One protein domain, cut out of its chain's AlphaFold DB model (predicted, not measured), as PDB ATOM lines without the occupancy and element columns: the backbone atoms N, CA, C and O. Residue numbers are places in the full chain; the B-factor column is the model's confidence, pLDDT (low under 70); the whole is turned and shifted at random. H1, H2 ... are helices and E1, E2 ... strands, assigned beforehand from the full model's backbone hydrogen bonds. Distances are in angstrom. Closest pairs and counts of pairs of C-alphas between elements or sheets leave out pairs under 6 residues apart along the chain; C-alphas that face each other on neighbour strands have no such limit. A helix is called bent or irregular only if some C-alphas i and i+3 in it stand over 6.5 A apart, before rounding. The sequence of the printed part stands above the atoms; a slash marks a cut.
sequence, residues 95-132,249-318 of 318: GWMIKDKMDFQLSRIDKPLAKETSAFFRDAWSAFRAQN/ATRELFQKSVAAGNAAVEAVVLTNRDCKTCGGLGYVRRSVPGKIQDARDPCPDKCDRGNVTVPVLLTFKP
ATOM      1  N   GLY A  95       6.199 -14.151  42.360       38.44
ATOM      2  CA  GLY A  95       7.036 -12.998  42.707       38.44
ATOM      3  C   GLY A  95       8.542 -13.265  42.829       38.44
ATOM      4  O   GLY A  95       9.334 -12.347  42.620       38.44
ATOM      5  N   TRP A  96       8.965 -14.505  43.098       42.62
ATOM      6  CA  TRP A  96      10.385 -14.895  43.126       42.62
ATOM      7  C   TRP A  96      10.757 -15.782  41.933       42.62
ATOM      8  O   TRP A  96      11.284 -16.880  42.106       42.62
ATOM      9  N   MET A  97      10.521 -15.306  40.704       50.25
ATOM     10  CA  MET A  97      11.040 -15.955  39.491       50.25
ATOM     11  C   MET A  97      12.570 -16.111  39.550       50.25
ATOM     12  O   MET A  97      13.320 -15.152  39.341       50.25
ATOM     13  N   ILE A  98      13.033 -17.337  39.811       59.69
ATOM     14  CA  ILE A  98      14.452 -17.662  39.985       59.69
ATOM     15  C   ILE A  98      15.127 -17.750  38.610       59.69
ATOM     16  O   ILE A  98      15.153 -18.799  37.970       59.69
ATOM     17  N   LYS A  99      15.653 -16.618  38.137       62.34
ATOM     18  CA  LYS A  99      16.288 -16.494  36.811       62.34
ATOM     19  C   LYS A  99      17.728 -17.015  36.775       62.34
ATOM     20  O   LYS A  99      18.234 -17.336  35.703       62.34
ATOM     21  N   ASP A 100      18.364 -17.129  37.938       67.44
ATOM     22  CA  ASP A 100      19.770 -17.489  38.090       67.44
ATOM     23  C   ASP A 100      19.920 -18.825  38.837       67.44
ATOM     24  O   ASP A 100      19.396 -18.999  39.938       67.44
ATOM     25  N   LYS A 101      20.696 -19.753  38.265       79.25
ATOM     26  CA  LYS A 101      21.107 -21.019  38.895       79.25
ATOM     27  C   LYS A 101      22.605 -20.979  39.208       79.25
ATOM     28  O   LYS A 101      23.386 -20.427  38.434       79.25
ATOM     29  N   MET A 102      23.000 -21.559  40.337       78.94
ATOM     30  CA  MET A 102      24.389 -21.721  40.758       78.94
ATOM     31  C   MET A 102      24.632 -23.169  41.177       78.94
ATOM     32  O   MET A 102      23.851 -23.760  41.919       78.94
ATOM     33  N   ASP A 103      25.746 -23.727  40.723       85.38
ATOM     34  CA  ASP A 103      26.220 -25.031  41.170       85.38
ATOM     35  C   ASP A 103      27.118 -24.862  42.402       85.38
ATOM     36  O   ASP A 103      28.007 -24.010  42.405       85.38
ATOM     37  N   PHE A 104      26.915 -25.695  43.423       82.44
ATOM     38  CA  PHE A 104      27.830 -25.852  44.554       82.44
ATOM     39  C   PHE A 104      28.516 -27.216  44.429       82.44
ATOM     40  O   PHE A 104      27.842 -28.237  44.546       82.44
ATOM     41  N   GLN A 105      29.832 -27.260  44.205       85.75
ATOM     42  CA  GLN A 105      30.592 -28.519  44.173       85.75
ATOM     43  C   GLN A 105      31.132 -28.856  45.570       85.75
ATOM     44  O   GLN A 105      31.973 -28.128  46.103       85.75
ATOM     45  N   LEU A 106      30.671 -29.962  46.167       83.00
ATOM     46  CA  LEU A 106      31.131 -30.422  47.487       83.00
ATOM     47  C   LEU A 106      32.647 -30.676  47.492       83.00
ATOM     48  O   LEU A 106      33.345 -30.273  48.420       83.00
ATOM     49  N   SER A 107      33.181 -31.218  46.396       81.94
ATOM     50  CA  SER A 107      34.610 -31.410  46.120       81.94
ATOM     51  C   SER A 107      35.448 -30.121  46.053       81.94
ATOM     52  O   SER A 107      36.624 -30.178  45.671       81.94
ATOM     53  N   ARG A 108      34.897 -28.948  46.398       81.69
ATOM     54  CA  ARG A 108      35.610 -27.662  46.437       81.69
ATOM     55  C   ARG A 108      35.590 -26.922  47.775       81.69
ATOM     56  O   ARG A 108      36.316 -25.942  47.864       81.69
ATOM     57  N   ILE A 109      34.854 -27.394  48.787       80.62
ATOM     58  CA  ILE A 109      34.614 -26.686  50.068       80.62
ATOM     59  C   ILE A 109      35.891 -26.122  50.722       80.62
ATOM     60  O   ILE A 109      35.859 -25.021  51.273       80.62
ATOM     61  N   ASP A 110      37.004 -26.855  50.634       77.19
ATOM     62  CA  ASP A 110      38.288 -26.502  51.259       77.19
ATOM     63  C   ASP A 110      39.357 -26.019  50.256       77.19
ATOM     64  O   ASP A 110      40.533 -25.882  50.602       77.19
ATOM     65  N   LYS A 111      38.994 -25.775  48.987       79.00
ATOM     66  CA  LYS A 111      39.952 -25.322  47.966       79.00
ATOM     67  C   LYS A 111      40.160 -23.803  48.059       79.00
ATOM     68  O   LYS A 111      39.191 -23.052  47.946       79.00
ATOM     69  N   PRO A 112      41.406 -23.311  48.196       68.06
ATOM     70  CA  PRO A 112      41.661 -21.876  48.196       68.06
ATOM     71  C   PRO A 112      41.209 -21.253  46.869       68.06
ATOM     72  O   PRO A 112      41.403 -21.837  45.804       68.06
ATOM     73  N   LEU A 113      40.613 -20.060  46.946       74.38
ATOM     74  CA  LEU A 113      40.019 -19.314  45.823       74.38
ATOM     75  C   LEU A 113      38.776 -19.961  45.166       74.38
ATOM     76  O   LEU A 113      38.276 -19.426  44.173       74.38
ATOM     77  N   ALA A 114      38.228 -21.053  45.713       73.94
ATOM     78  CA  ALA A 114      36.881 -21.501  45.357       73.94
ATOM     79  C   ALA A 114      35.818 -20.490  45.834       73.94
ATOM     80  O   ALA A 114      36.033 -19.738  46.787       73.94
ATOM     81  N   LYS A 115      34.650 -20.469  45.175       69.00
ATOM     82  CA  LYS A 115      33.474 -19.718  45.669       69.00
ATOM     83  C   LYS A 115      32.743 -20.524  46.745       69.00
ATOM     84  O   LYS A 115      32.137 -19.981  47.663       69.00
ATOM     85  N   GLU A 116      32.832 -21.836  46.605       76.81
ATOM     86  CA  GLU A 116      32.440 -22.874  47.533       76.81
ATOM     87  C   GLU A 116      33.424 -22.880  48.716       76.81
ATOM     88  O   GLU A 116      34.556 -23.325  48.578       76.81
ATOM     89  N   THR A 117      33.008 -22.359  49.872       77.75
ATOM     90  CA  THR A 117      33.815 -22.329  51.109       77.75
ATOM     91  C   THR A 117      33.066 -23.008  52.250       77.75
ATOM     92  O   THR A 117      31.842 -23.106  52.205       77.75
ATOM     93  N   SER A 118      33.754 -23.422  53.316       77.50
ATOM     94  CA  SER A 118      33.111 -23.996  54.513       77.50
ATOM     95  C   SER A 118      32.123 -23.046  55.213       77.50
ATOM     96  O   SER A 118      31.132 -23.501  55.784       77.50
ATOM     97  N   ALA A 119      32.331 -21.727  55.121       75.69
ATOM     98  CA  ALA A 119      31.360 -20.725  55.568       75.69
ATOM     99  C   ALA A 119      30.115 -20.716  54.665       75.69
ATOM    100  O   ALA A 119      29.013 -20.968  55.146       75.69
ATOM    101  N   PHE A 120      30.298 -20.546  53.350       76.25
ATOM    102  CA  PHE A 120      29.189 -20.557  52.389       76.25
ATOM    103  C   PHE A 120      28.445 -21.905  52.372       76.25
ATOM    104  O   PHE A 120      27.237 -21.929  52.156       76.25
ATOM    105  N   PHE A 121      29.121 -23.020  52.677       81.56
ATOM    106  CA  PHE A 121      28.490 -24.325  52.874       81.56
ATOM    107  C   PHE A 121      27.536 -24.337  54.072       81.56
ATOM    108  O   PHE A 121      26.446 -24.881  53.952       81.56
ATOM    109  N   ARG A 122      27.892 -23.732  55.214       78.31
ATOM    110  CA  ARG A 122      26.998 -23.656  56.387       78.31
ATOM    111  C   ARG A 122      25.736 -22.844  56.087       78.31
ATOM    112  O   ARG A 122      24.637 -23.252  56.467       78.31
ATOM    113  N   ASP A 123      25.885 -21.742  55.361       71.19
ATOM    114  CA  ASP A 123      24.761 -20.891  54.963       71.19
ATOM    115  C   ASP A 123      23.873 -21.617  53.935       71.19
ATOM    116  O   ASP A 123      22.658 -21.717  54.108       71.19
ATOM    117  N   ALA A 124      24.482 -22.247  52.927       75.31
ATOM    118  CA  ALA A 124      23.804 -23.103  51.955       75.31
ATOM    119  C   ALA A 124      23.092 -24.308  52.601       75.31
ATOM    120  O   ALA A 124      21.975 -24.648  52.209       75.31
ATOM    121  N   TRP A 125      23.709 -24.945  53.599       79.50
ATOM    122  CA  TRP A 125      23.177 -26.099  54.326       79.50
ATOM    123  C   TRP A 125      21.998 -25.716  55.219       79.50
ATOM    124  O   TRP A 125      20.987 -26.412  55.224       79.50
ATOM    125  N   SER A 126      22.076 -24.585  55.926       71.44
ATOM    126  CA  SER A 126      20.941 -24.077  56.708       71.44
ATOM    127  C   SER A 126      19.772 -23.647  55.810       71.44
ATOM    128  O   SER A 126      18.634 -24.024  56.087       71.44
ATOM    129  N   ALA A 127      20.040 -22.981  54.679       71.56
ATOM    130  CA  ALA A 127      19.023 -22.682  53.668       71.56
ATOM    131  C   ALA A 127      18.398 -23.958  53.068       71.56
ATOM    132  O   ALA A 127      17.180 -24.028  52.916       71.56
ATOM    133  N   PHE A 128      19.205 -24.987  52.781       76.69
ATOM    134  CA  PHE A 128      18.721 -26.290  52.319       76.69
ATOM    135  C   PHE A 128      17.817 -26.965  53.358       76.69
ATOM    136  O   PHE A 128      16.705 -27.367  53.013       76.69
ATOM    137  N   ARG A 129      18.255 -27.037  54.624       77.81
ATOM    138  CA  ARG A 129      17.516 -27.677  55.725       77.81
ATOM    139  C   ARG A 129      16.225 -26.949  56.117       77.81
ATOM    140  O   ARG A 129      15.313 -27.592  56.628       77.81
ATOM    141  N   ALA A 130      16.131 -25.647  55.847       65.19
ATOM    142  CA  ALA A 130      14.911 -24.858  56.023       65.19
ATOM    143  C   ALA A 130      13.910 -24.983  54.854       65.19
ATOM    144  O   ALA A 130      12.743 -24.646  55.019       65.19
ATOM    145  N   GLN A 131      14.350 -25.439  53.674       68.06
ATOM    146  CA  GLN A 131      13.539 -25.476  52.443       68.06
ATOM    147  C   GLN A 131      13.247 -26.890  51.929       68.06
ATOM    148  O   GLN A 131      12.588 -27.046  50.903       68.06
ATOM    149  N   ASN A 132      13.741 -27.927  52.596       72.06
ATOM    150  CA  ASN A 132      13.560 -29.320  52.202       72.06
ATOM    151  C   ASN A 132      13.094 -30.141  53.399       72.06
ATOM    152  O   ASN A 132      13.467 -29.862  54.531       72.06
ATOM    153  N   ALA A 249      22.406 -38.853  60.288       82.94
ATOM    154  CA  ALA A 249      21.518 -39.527  59.342       82.94
ATOM    155  C   ALA A 249      21.051 -38.606  58.195       82.94
ATOM    156  O   ALA A 249      21.046 -39.025  57.032       82.94
ATOM    157  N   THR A 250      20.703 -37.345  58.481       82.44
ATOM    158  CA  THR A 250      20.338 -36.369  57.439       82.44
ATOM    159  C   THR A 250      21.549 -35.976  56.594       82.44
ATOM    160  O   THR A 250      21.429 -35.857  55.371       82.44
ATOM    161  N   ARG A 251      22.730 -35.822  57.211       85.94
ATOM    162  CA  ARG A 251      23.993 -35.524  56.508       85.94
ATOM    163  C   ARG A 251      24.419 -36.659  55.573       85.94
ATOM    164  O   ARG A 251      24.756 -36.389  54.421       85.94
ATOM    165  N   GLU A 252      24.342 -37.912  56.019       86.81
ATOM    166  CA  GLU A 252      24.576 -39.084  55.167       86.81
ATOM    167  C   GLU A 252      23.604 -39.129  53.984       86.81
ATOM    168  O   GLU A 252      24.023 -39.322  52.840       86.81
ATOM    169  N   LEU A 253      22.300 -38.955  54.242       85.31
ATOM    170  CA  LEU A 253      21.281 -38.998  53.194       85.31
ATOM    171  C   LEU A 253      21.498 -37.881  52.163       85.31
ATOM    172  O   LEU A 253      21.325 -38.113  50.965       85.31
ATOM    173  N   PHE A 254      21.923 -36.694  52.610       87.00
ATOM    174  CA  PHE A 254      22.320 -35.579  51.749       87.00
ATOM    175  C   PHE A 254      23.526 -35.939  50.875       87.00
ATOM    176  O   PHE A 254      23.420 -35.853  49.652       87.00
ATOM    177  N   GLN A 255      24.626 -36.429  51.457       87.75
ATOM    178  CA  GLN A 255      25.811 -36.848  50.694       87.75
ATOM    179  C   GLN A 255      25.471 -37.927  49.653       87.75
ATOM    180  O   GLN A 255      25.838 -37.796  48.485       87.75
ATOM    181  N   LYS A 256      24.697 -38.947  50.046       86.88
ATOM    182  CA  LYS A 256      24.205 -40.012  49.155       86.88
ATOM    183  C   LYS A 256      23.328 -39.450  48.025       86.88
ATOM    184  O   LYS A 256      23.466 -39.870  46.880       86.88
ATOM    185  N   SER A 257      22.482 -38.459  48.316       85.06
ATOM    186  CA  SER A 257      21.615 -37.809  47.318       85.06
ATOM    187  C   SER A 257      22.384 -36.918  46.334       85.06
ATOM    188  O   SER A 257      22.046 -36.904  45.151       85.06
ATOM    189  N   VAL A 258      23.430 -36.213  46.787       87.50
ATOM    190  CA  VAL A 258      24.313 -35.418  45.911       87.50
ATOM    191  C   VAL A 258      25.167 -36.324  45.027       87.50
ATOM    192  O   VAL A 258      25.251 -36.092  43.823       87.50
ATOM    193  N   ALA A 259      25.737 -37.399  45.582       85.25
ATOM    194  CA  ALA A 259      26.492 -38.391  44.814       85.25
ATOM    195  C   ALA A 259      25.627 -39.088  43.743       85.25
ATOM    196  O   ALA A 259      26.110 -39.371  42.650       85.25
ATOM    197  N   ALA A 260      24.337 -39.302  44.024       82.31
ATOM    198  CA  ALA A 260      23.357 -39.808  43.062       82.31
ATOM    199  C   ALA A 260      22.874 -38.761  42.031       82.31
ATOM    200  O   ALA A 260      22.053 -39.090  41.175       82.31
ATOM    201  N   GLY A 261      23.331 -37.503  42.107       72.06
ATOM    202  CA  GLY A 261      22.923 -36.426  41.196       72.06
ATOM    203  C   GLY A 261      21.438 -36.056  41.289       72.06
ATOM    204  O   GLY A 261      20.850 -35.615  40.300       72.06
ATOM    205  N   ASN A 262      20.804 -36.276  42.445       70.00
ATOM    206  CA  ASN A 262      19.360 -36.134  42.604       70.00
ATOM    207  C   ASN A 262      18.918 -34.661  42.478       70.00
ATOM    208  O   ASN A 262      19.299 -33.813  43.283       70.00
ATOM    209  N   ALA A 263      18.038 -34.374  41.513       60.00
ATOM    210  CA  ALA A 263      17.500 -33.035  41.252       60.00
ATOM    211  C   ALA A 263      16.665 -32.438  42.407       60.00
ATOM    212  O   ALA A 263      16.308 -31.267  42.351       60.00
ATOM    213  N   ALA A 264      16.360 -33.210  43.455       62.91
ATOM    214  CA  ALA A 264      15.767 -32.693  44.686       62.91
ATOM    215  C   ALA A 264      16.771 -31.982  45.617       62.91
ATOM    216  O   ALA A 264      16.341 -31.348  46.579       62.91
ATOM    217  N   VAL A 265      18.090 -32.074  45.381       78.19
ATOM    218  CA  VAL A 265      19.097 -31.434  46.249       78.19
ATOM    219  C   VAL A 265      19.375 -29.990  45.805       78.19
ATOM    220  O   VAL A 265      20.439 -29.651  45.281       78.19
ATOM    221  N   GLU A 266      18.378 -29.130  46.015       78.12
ATOM    222  CA  GLU A 266      18.410 -27.704  45.674       78.12
ATOM    223  C   GLU A 266      17.918 -26.825  46.842       78.12
ATOM    224  O   GLU A 266      17.088 -27.233  47.659       78.12
ATOM    225  N   ALA A 267      18.410 -25.587  46.906       72.94
ATOM    226  CA  ALA A 267      17.990 -24.554  47.854       72.94
ATOM    227  C   ALA A 267      17.968 -23.183  47.163       72.94
ATOM    228  O   ALA A 267      18.769 -22.927  46.267       72.94
ATOM    229  N   VAL A 268      17.090 -22.269  47.577       70.94
ATOM    230  CA  VAL A 268      17.165 -20.864  47.152       70.94
ATOM    231  C   VAL A 268      17.953 -20.067  48.177       70.94
ATOM    232  O   VAL A 268      17.617 -20.055  49.359       70.94
ATOM    233  N   VAL A 269      18.978 -19.366  47.709       69.62
ATOM    234  CA  VAL A 269      19.751 -18.414  48.510       69.62
ATOM    235  C   VAL A 269      19.585 -17.013  47.930       69.62
ATOM    236  O   VAL A 269      19.547 -16.828  46.712       69.62
ATOM    237  N   LEU A 270      19.478 -16.015  48.804       67.12
ATOM    238  CA  LEU A 270      19.537 -14.614  48.402       67.12
ATOM    239  C   LEU A 270      21.009 -14.216  48.285       67.12
ATOM    240  O   LEU A 270      21.735 -14.237  49.276       67.12
ATOM    241  N   THR A 271      21.456 -13.856  47.082       66.50
ATOM    242  CA  THR A 271      22.823 -13.359  46.863       66.50
ATOM    243  C   THR A 271      22.784 -11.878  46.530       66.50
ATOM    244  O   THR A 271      22.053 -11.478  45.623       66.50
ATOM    245  N   ASN A 272      23.604 -11.078  47.202       72.19
ATOM    246  CA  ASN A 272      23.892  -9.722  46.747       72.19
ATOM    247  C   ASN A 272      24.843  -9.795  45.552       72.19
ATOM    248  O   ASN A 272      25.841 -10.518  45.592       72.19
ATOM    249  N   ARG A 273      24.521  -9.066  44.484       71.94
ATOM    250  CA  ARG A 273      25.366  -8.931  43.296       71.94
ATOM    251  C   ARG A 273      25.423  -7.483  42.840       71.94
ATOM    252  O   ARG A 273      24.469  -6.730  43.043       71.94
ATOM    253  N   ASP A 274      26.501  -7.146  42.145       80.31
ATOM    254  CA  ASP A 274      26.665  -5.859  41.484       80.31
ATOM    255  C   ASP A 274      25.487  -5.574  40.539       80.31
ATOM    256  O   ASP A 274      25.132  -6.382  39.673       80.31
ATOM    257  N   CYS A 275      24.873  -4.402  40.693       81.56
ATOM    258  CA  CYS A 275      23.829  -3.927  39.801       81.56
ATOM    259  C   CYS A 275      24.396  -3.782  38.385       81.56
ATOM    260  O   CYS A 275      25.331  -3.009  38.166       81.56
ATOM    261  N   LYS A 276      23.803  -4.485  37.413       82.94
ATOM    262  CA  LYS A 276      24.265  -4.516  36.011       82.94
ATOM    263  C   LYS A 276      24.394  -3.119  35.383       82.94
ATOM    264  O   LYS A 276      25.233  -2.928  34.510       82.94
ATOM    265  N   THR A 277      23.603  -2.156  35.853       82.56
ATOM    266  CA  THR A 277      23.497  -0.798  35.295       82.56
ATOM    267  C   THR A 277      24.510   0.195  35.880       82.56
ATOM    268  O   THR A 277      24.798   1.208  35.247       82.56
ATOM    269  N   CYS A 278      25.108  -0.085  37.047       83.31
ATOM    270  CA  CYS A 278      26.174   0.750  37.633       83.31
ATOM    271  C   CYS A 278      27.445  -0.015  38.043       83.31
ATOM    272  O   CYS A 278      28.357   0.587  38.605       83.31
ATOM    273  N   GLY A 279      27.530  -1.324  37.780       81.38
ATOM    274  CA  GLY A 279      28.717  -2.143  38.048       81.38
ATOM    275  C   GLY A 279      29.144  -2.148  39.518       81.38
ATOM    276  O   GLY A 279      30.331  -2.030  39.800       81.38
ATOM    277  N   GLY A 280      28.182  -2.184  40.447       82.62
ATOM    278  CA  GLY A 280      28.451  -2.164  41.892       82.62
ATOM    279  C   GLY A 280      28.729  -0.773  42.483       82.62
ATOM    280  O   GLY A 280      28.830  -0.639  43.697       82.62
ATOM    281  N   LEU A 281      28.810   0.288  41.666       82.00
ATOM    282  CA  LEU A 281      29.210   1.628  42.130       82.00
ATOM    283  C   LEU A 281      28.100   2.421  42.844       82.00
ATOM    284  O   LEU A 281      28.394   3.404  43.520       82.00
ATOM    285  N   GLY A 282      26.828   2.071  42.637       82.69
ATOM    286  CA  GLY A 282      25.665   2.803  43.168       82.69
ATOM    287  C   GLY A 282      25.323   4.106  42.437       82.69
ATOM    288  O   GLY A 282      24.232   4.644  42.622       82.69
ATOM    289  N   TYR A 283      26.210   4.577  41.561       84.75
ATOM    290  CA  TYR A 283      26.014   5.737  40.699       84.75
ATOM    291  C   TYR A 283      26.452   5.429  39.263       84.75
ATOM    292  O   TYR A 283      27.359   4.628  39.033       84.75
ATOM    293  N   VAL A 284      25.829   6.098  38.298       85.56
ATOM    294  CA  VAL A 284      26.265   6.133  36.897       85.56
ATOM    295  C   VAL A 284      27.057   7.423  36.675       85.56
ATOM    296  O   VAL A 284      26.814   8.436  37.337       85.56
ATOM    297  N   ARG A 285      28.045   7.395  35.776       87.38
ATOM    298  CA  ARG A 285      28.810   8.589  35.397       87.38
ATOM    299  C   ARG A 285      28.195   9.252  34.171       87.38
ATOM    300  O   ARG A 285      27.957   8.576  33.173       87.38
ATOM    301  N   ARG A 286      28.000  10.570  34.224       85.44
ATOM    302  CA  ARG A 286      27.632  11.396  33.067       85.44
ATOM    303  C   ARG A 286      28.750  12.399  32.791       85.44
ATOM    304  O   ARG A 286      29.072  13.212  33.657       85.44
ATOM    305  N   SER A 287      29.300  12.375  31.582       84.44
ATOM    306  CA  SER A 287      30.263  13.382  31.137       84.44
ATOM    307  C   SER A 287      29.624  14.775  31.155       84.44
ATOM    308  O   SER A 287      28.518  14.979  30.649       84.44
ATOM    309  N   VAL A 288      30.309  15.749  31.760       85.06
ATOM    310  CA  VAL A 288      29.851  17.144  31.808       85.06
ATOM    311  C   VAL A 288      30.739  17.972  30.877       85.06
ATOM    312  O   VAL A 288      31.940  18.075  31.140       85.06
ATOM    313  N   PRO A 289      30.202  18.573  29.798       84.00
ATOM    314  CA  PRO A 289      31.012  19.361  28.876       84.00
ATOM    315  C   PRO A 289      31.695  20.520  29.612       84.00
ATOM    316  O   PRO A 289      31.081  21.212  30.424       84.00
ATOM    317  N   GLY A 290      32.991  20.707  29.350       86.94
ATOM    318  CA  GLY A 290      33.816  21.717  30.021       86.94
ATOM    319  C   GLY A 290      34.335  21.335  31.416       86.94
ATOM    320  O   GLY A 290      34.951  22.179  32.064       86.94
ATOM    321  N   LYS A 291      34.135  20.096  31.897       83.69
ATOM    322  CA  LYS A 291      34.721  19.604  33.159       83.69
ATOM    323  C   LYS A 291      35.494  18.299  32.960       83.69
ATOM    324  O   LYS A 291      35.078  17.425  32.214       83.69
ATOM    325  N   ILE A 292      36.604  18.163  33.690       81.00
ATOM    326  CA  ILE A 292      37.436  16.942  33.734       81.00
ATOM    327  C   ILE A 292      36.798  15.859  34.631       81.00
ATOM    328  O   ILE A 292      37.097  14.677  34.500       81.00
ATOM    329  N   GLN A 293      35.913  16.254  35.552       82.31
ATOM    330  CA  GLN A 293      35.193  15.340  36.440       82.31
ATOM    331  C   GLN A 293      33.785  15.062  35.901       82.31
ATOM    332  O   GLN A 293      33.001  15.995  35.713       82.31
ATOM    333  N   ASP A 294      33.460  13.779  35.722       86.19
ATOM    334  CA  ASP A 294      32.095  13.318  35.452       86.19
ATOM    335  C   ASP A 294      31.144  13.691  36.602       86.19
ATOM    336  O   ASP A 294      31.500  13.595  37.783       86.19
ATOM    337  N   ALA A 295      29.896  14.016  36.265       84.75
ATOM    338  CA  ALA A 295      28.813  13.985  37.238       84.75
ATOM    339  C   ALA A 295      28.545  12.535  37.675       84.75
ATOM    340  O   ALA A 295      28.708  11.593  36.897       84.75
ATOM    341  N   ARG A 296      28.130  12.369  38.934       87.44
ATOM    342  CA  ARG A 296      27.718  11.087  39.510       87.44
ATOM    343  C   ARG A 296      26.235  11.156  39.828       87.44
ATOM    344  O   ARG A 296      25.842  11.837  40.771       87.44
ATOM    345  N   ASP A 297      25.437  10.457  39.041       86.12
ATOM    346  CA  ASP A 297      23.993  10.376  39.219       86.12
ATOM    347  C   ASP A 297      23.643   9.071  39.939       86.12
ATOM    348  O   ASP A 297      24.271   8.050  39.644       86.12
ATOM    349  N   PRO A 298      22.669   9.050  40.867       83.88
ATOM    350  CA  PRO A 298      22.238   7.803  41.495       83.88
ATOM    351  C   PRO A 298      21.812   6.789  40.426       83.88
ATOM    352  O   PRO A 298      21.277   7.166  39.381       83.88
ATOM    353  N   CYS A 299      22.063   5.501  40.672       82.56
ATOM    354  CA  CYS A 299      21.675   4.453  39.732       82.56
ATOM    355  C   CYS A 299      20.162   4.535  39.417       82.56
ATOM    356  O   CYS A 299      19.367   4.670  40.351       82.56
ATOM    357  N   PRO A 300      19.745   4.472  38.134       78.75
ATOM    358  CA  PRO A 300      18.327   4.542  37.772       78.75
ATOM    359  C   PRO A 300      17.555   3.295  38.227       78.75
ATOM    360  O   PRO A 300      16.388   3.396  38.606       78.75
ATOM    361  N   ASP A 301      18.220   2.136  38.263       72.56
ATOM    362  CA  ASP A 301      17.736   0.977  39.006       72.56
ATOM    363  C   ASP A 301      17.908   1.235  40.505       72.56
ATOM    364  O   ASP A 301      18.996   1.598  40.955       72.56
ATOM    365  N   LYS A 302      16.854   0.992  41.293       70.25
ATOM    366  CA  LYS A 302      16.824   1.204  42.754       70.25
ATOM    367  C   LYS A 302      17.642   0.151  43.527       70.25
ATOM    368  O   LYS A 302      17.107  -0.574  44.361       70.25
ATOM    369  N   CYS A 303      18.934   0.043  43.228       74.44
ATOM    370  CA  CYS A 303      19.896  -0.812  43.920       74.44
ATOM    371  C   CYS A 303      20.378  -0.166  45.230       74.44
ATOM    372  O   CYS A 303      20.631   1.042  45.265       74.44
ATOM    373  N   ASP A 304      20.590  -0.956  46.286       72.12
ATOM    374  CA  ASP A 304      21.159  -0.437  47.534       72.12
ATOM    375  C   ASP A 304      22.670  -0.231  47.369       72.12
ATOM    376  O   ASP A 304      23.449  -1.184  47.284       72.12
ATOM    377  N   ARG A 305      23.077   1.039  47.243       74.69
ATOM    378  CA  ARG A 305      24.477   1.492  47.092       74.69
ATOM    379  C   ARG A 305      25.266   0.805  45.968       74.69
ATOM    380  O   ARG A 305      26.489   0.825  45.987       74.69
ATOM    381  N   GLY A 306      24.573   0.246  44.976       72.69
ATOM    382  CA  GLY A 306      25.172  -0.480  43.852       72.69
ATOM    383  C   GLY A 306      24.897  -1.977  43.837       72.69
ATOM    384  O   GLY A 306      25.133  -2.602  42.808       72.69
ATOM    385  N   ASN A 307      24.343  -2.545  44.909       75.44
ATOM    386  CA  ASN A 307      24.008  -3.963  45.003       75.44
ATOM    387  C   ASN A 307      22.518  -4.231  44.764       75.44
ATOM    388  O   ASN A 307      21.647  -3.454  45.159       75.44
ATOM    389  N   VAL A 308      22.224  -5.377  44.152       70.88
ATOM    390  CA  VAL A 308      20.875  -5.938  44.043       70.88
ATOM    391  C   VAL A 308      20.879  -7.316  44.695       70.88
ATOM    392  O   VAL A 308      21.666  -8.188  44.321       70.88
ATOM    393  N   THR A 309      19.991  -7.521  45.664       66.44
ATOM    394  CA  THR A 309      19.718  -8.844  46.231       66.44
ATOM    395  C   THR A 309      18.868  -9.636  45.242       66.44
ATOM    396  O   THR A 309      17.758  -9.223  44.911       66.44
ATOM    397  N   VAL A 310      19.381 -10.765  44.752       66.81
ATOM    398  CA  VAL A 310      18.688 -11.627  43.780       66.81
ATOM    399  C   VAL A 310      18.508 -13.050  44.319       66.81
ATOM    400  O   VAL A 310      19.423 -13.567  44.969       66.81
ATOM    401  N   PRO A 311      17.363 -13.710  44.049       65.19
ATOM    402  CA  PRO A 311      17.197 -15.129  44.328       65.19
ATOM    403  C   PRO A 311      18.062 -15.951  43.371       65.19
ATOM    404  O   PRO A 311      18.031 -15.747  42.156       65.19
ATOM    405  N   VAL A 312      18.804 -16.911  43.915       70.69
ATOM    406  CA  VAL A 312      19.603 -17.863  43.141       70.69
ATOM    407  C   VAL A 312      19.230 -19.275  43.562       70.69
ATOM    408  O   VAL A 312      19.207 -19.587  44.752       70.69
ATOM    409  N   LEU A 313      18.962 -20.138  42.583       78.06
ATOM    410  CA  LEU A 313      18.783 -21.567  42.809       78.06
ATOM    411  C   LEU A 313      20.166 -22.202  42.972       78.06
ATOM    412  O   LEU A 313      20.872 -22.410  41.986       78.06
ATOM    413  N   LEU A 314      20.565 -22.472  44.210       78.00
ATOM    414  CA  LEU A 314      21.782 -23.199  44.538       78.00
ATOM    415  C   LEU A 314      21.518 -24.701  44.451       78.00
ATOM    416  O   LEU A 314      20.555 -25.201  45.031       78.00
ATOM    417  N   THR A 315      22.368 -25.426  43.727       85.62
ATOM    418  CA  THR A 315      22.151 -26.853  43.454       85.62
ATOM    419  C   THR A 315      23.426 -27.629  43.716       85.62
ATOM    420  O   THR A 315      24.499 -27.251  43.239       85.62
ATOM    421  N   PHE A 316      23.319 -28.664  44.544       85.81
ATOM    422  CA  PHE A 316      24.484 -29.339  45.097       85.81
ATOM    423  C   PHE A 316      24.948 -30.451  44.157       85.81
ATOM    424  O   PHE A 316      24.159 -31.276  43.696       85.81
ATOM    425  N   LYS A 317      26.247 -30.453  43.866       86.62
ATOM    426  CA  LYS A 317      26.933 -31.391  42.977       86.62
ATOM    427  C   LYS A 317      28.144 -31.988  43.704       86.62
ATOM    428  O   LYS A 317      28.661 -31.342  44.621       86.62
ATOM    429  N   PRO A 318      28.581 -33.204  43.337       82.50
ATOM    430  CA  PRO A 318      29.794 -33.802  43.892       82.50
ATOM    431  C   PRO A 318      31.026 -32.914  43.659       82.50
ATOM    432  O   PRO A 318      31.141 -32.273  42.593       82.50
TER     433      PRO A 318
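This is residues 95 to 132 and 249 to 318 of the 318 residues of an uncharacterized protein of Opitutae bacterium (UniProt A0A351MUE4). A long, bent ribbon of two antiparallel strands, E2 and E5, has a third strand, E1, alongside residues 312 to 317 of E5; H1 packs slantwise on one face of this three-stranded sheet, and H2 sits at the end of the ribbon where E5 ends. Past the other end of the ribbon, a small separate hairpin, E3 and E4, sticks out as an arm and makes much of the length. The printed part has 108 residues, with two named helices and five named strands in the order E1, H1, H2, E2, E3, E4, E5; the class is mixed, helices and strands. The larger sheet is mixed, in the order E1, E5, E2, and the smaller one is antiparallel. The whole is only just loose, close to extended, with a radius of gyration of the C-alphas of 19.1 A and a flat outline spanning 68 by 35 by 19 A.

E5, residues 307 to 317, is 27.7 A long and bends by 58 degrees at residue 311. E2, residues 266 to 274, is 23.7 A long and bends by 52 degrees at residue 270. E1, residues 100 to 105, is 16.6 A long and begins at C-alpha 100 (19.770, -17.489, 38.090). H1, residues 118 to 131, is 19.7 A long, and H2, residues 249 to 259, is 15.4 A long. E3 is residues 283 to 286 and E4 residues 295 to 298, with C-alpha 295 at (28.813, 13.985, 37.238). E5 ends at C-alpha 317 (26.933, -31.391, 42.977).

The inner strand E5 is antiparallel to E2, at 145 degrees, with N 308 and O 273 2.8 A apart and N 267 and O 314 2.9 A apart, both within hydrogen-bond range. E5 is parallel to E1, at 45 degrees, with N 102 and O 313 2.8 A apart. The sheet is strongly twisted. H1 is on it at a height over the sheet of 8.2 A. It lies over E2, at 49 degrees on the local plane, slantwise to the strands. The closest C-alphas of H1 and E2 are those of Phe 128 and Ala 267, 4.8 A apart. H2 is on the sheet too; its closest C-alphas with E5 are those of Val 258 and Lys 317, 5.6 A apart. H1 and H2 are apart. E3 and E4 form an antiparallel hairpin at 145 degrees, with N 284 and O 297 2.8 A apart. E3 is apart from E2 and E5, and E4 is apart from both as well. In H1 and H2 every O i to N i+4 pair is within hydrogen-bond range.

The two C-alphas farthest apart, those of Ala 249 and Gly 290, are 69.0 A apart. Residues 133 to 248 are not printed, and C-alphas 132 and 249 are 14.8 A apart across the cut. The link from E1 to H1, 12 residues, is long. The mean pLDDT of the printed part is 77.0; it is under 70 in 18 residues, among them 95 to 100, 269 to 271 and 309 to 311.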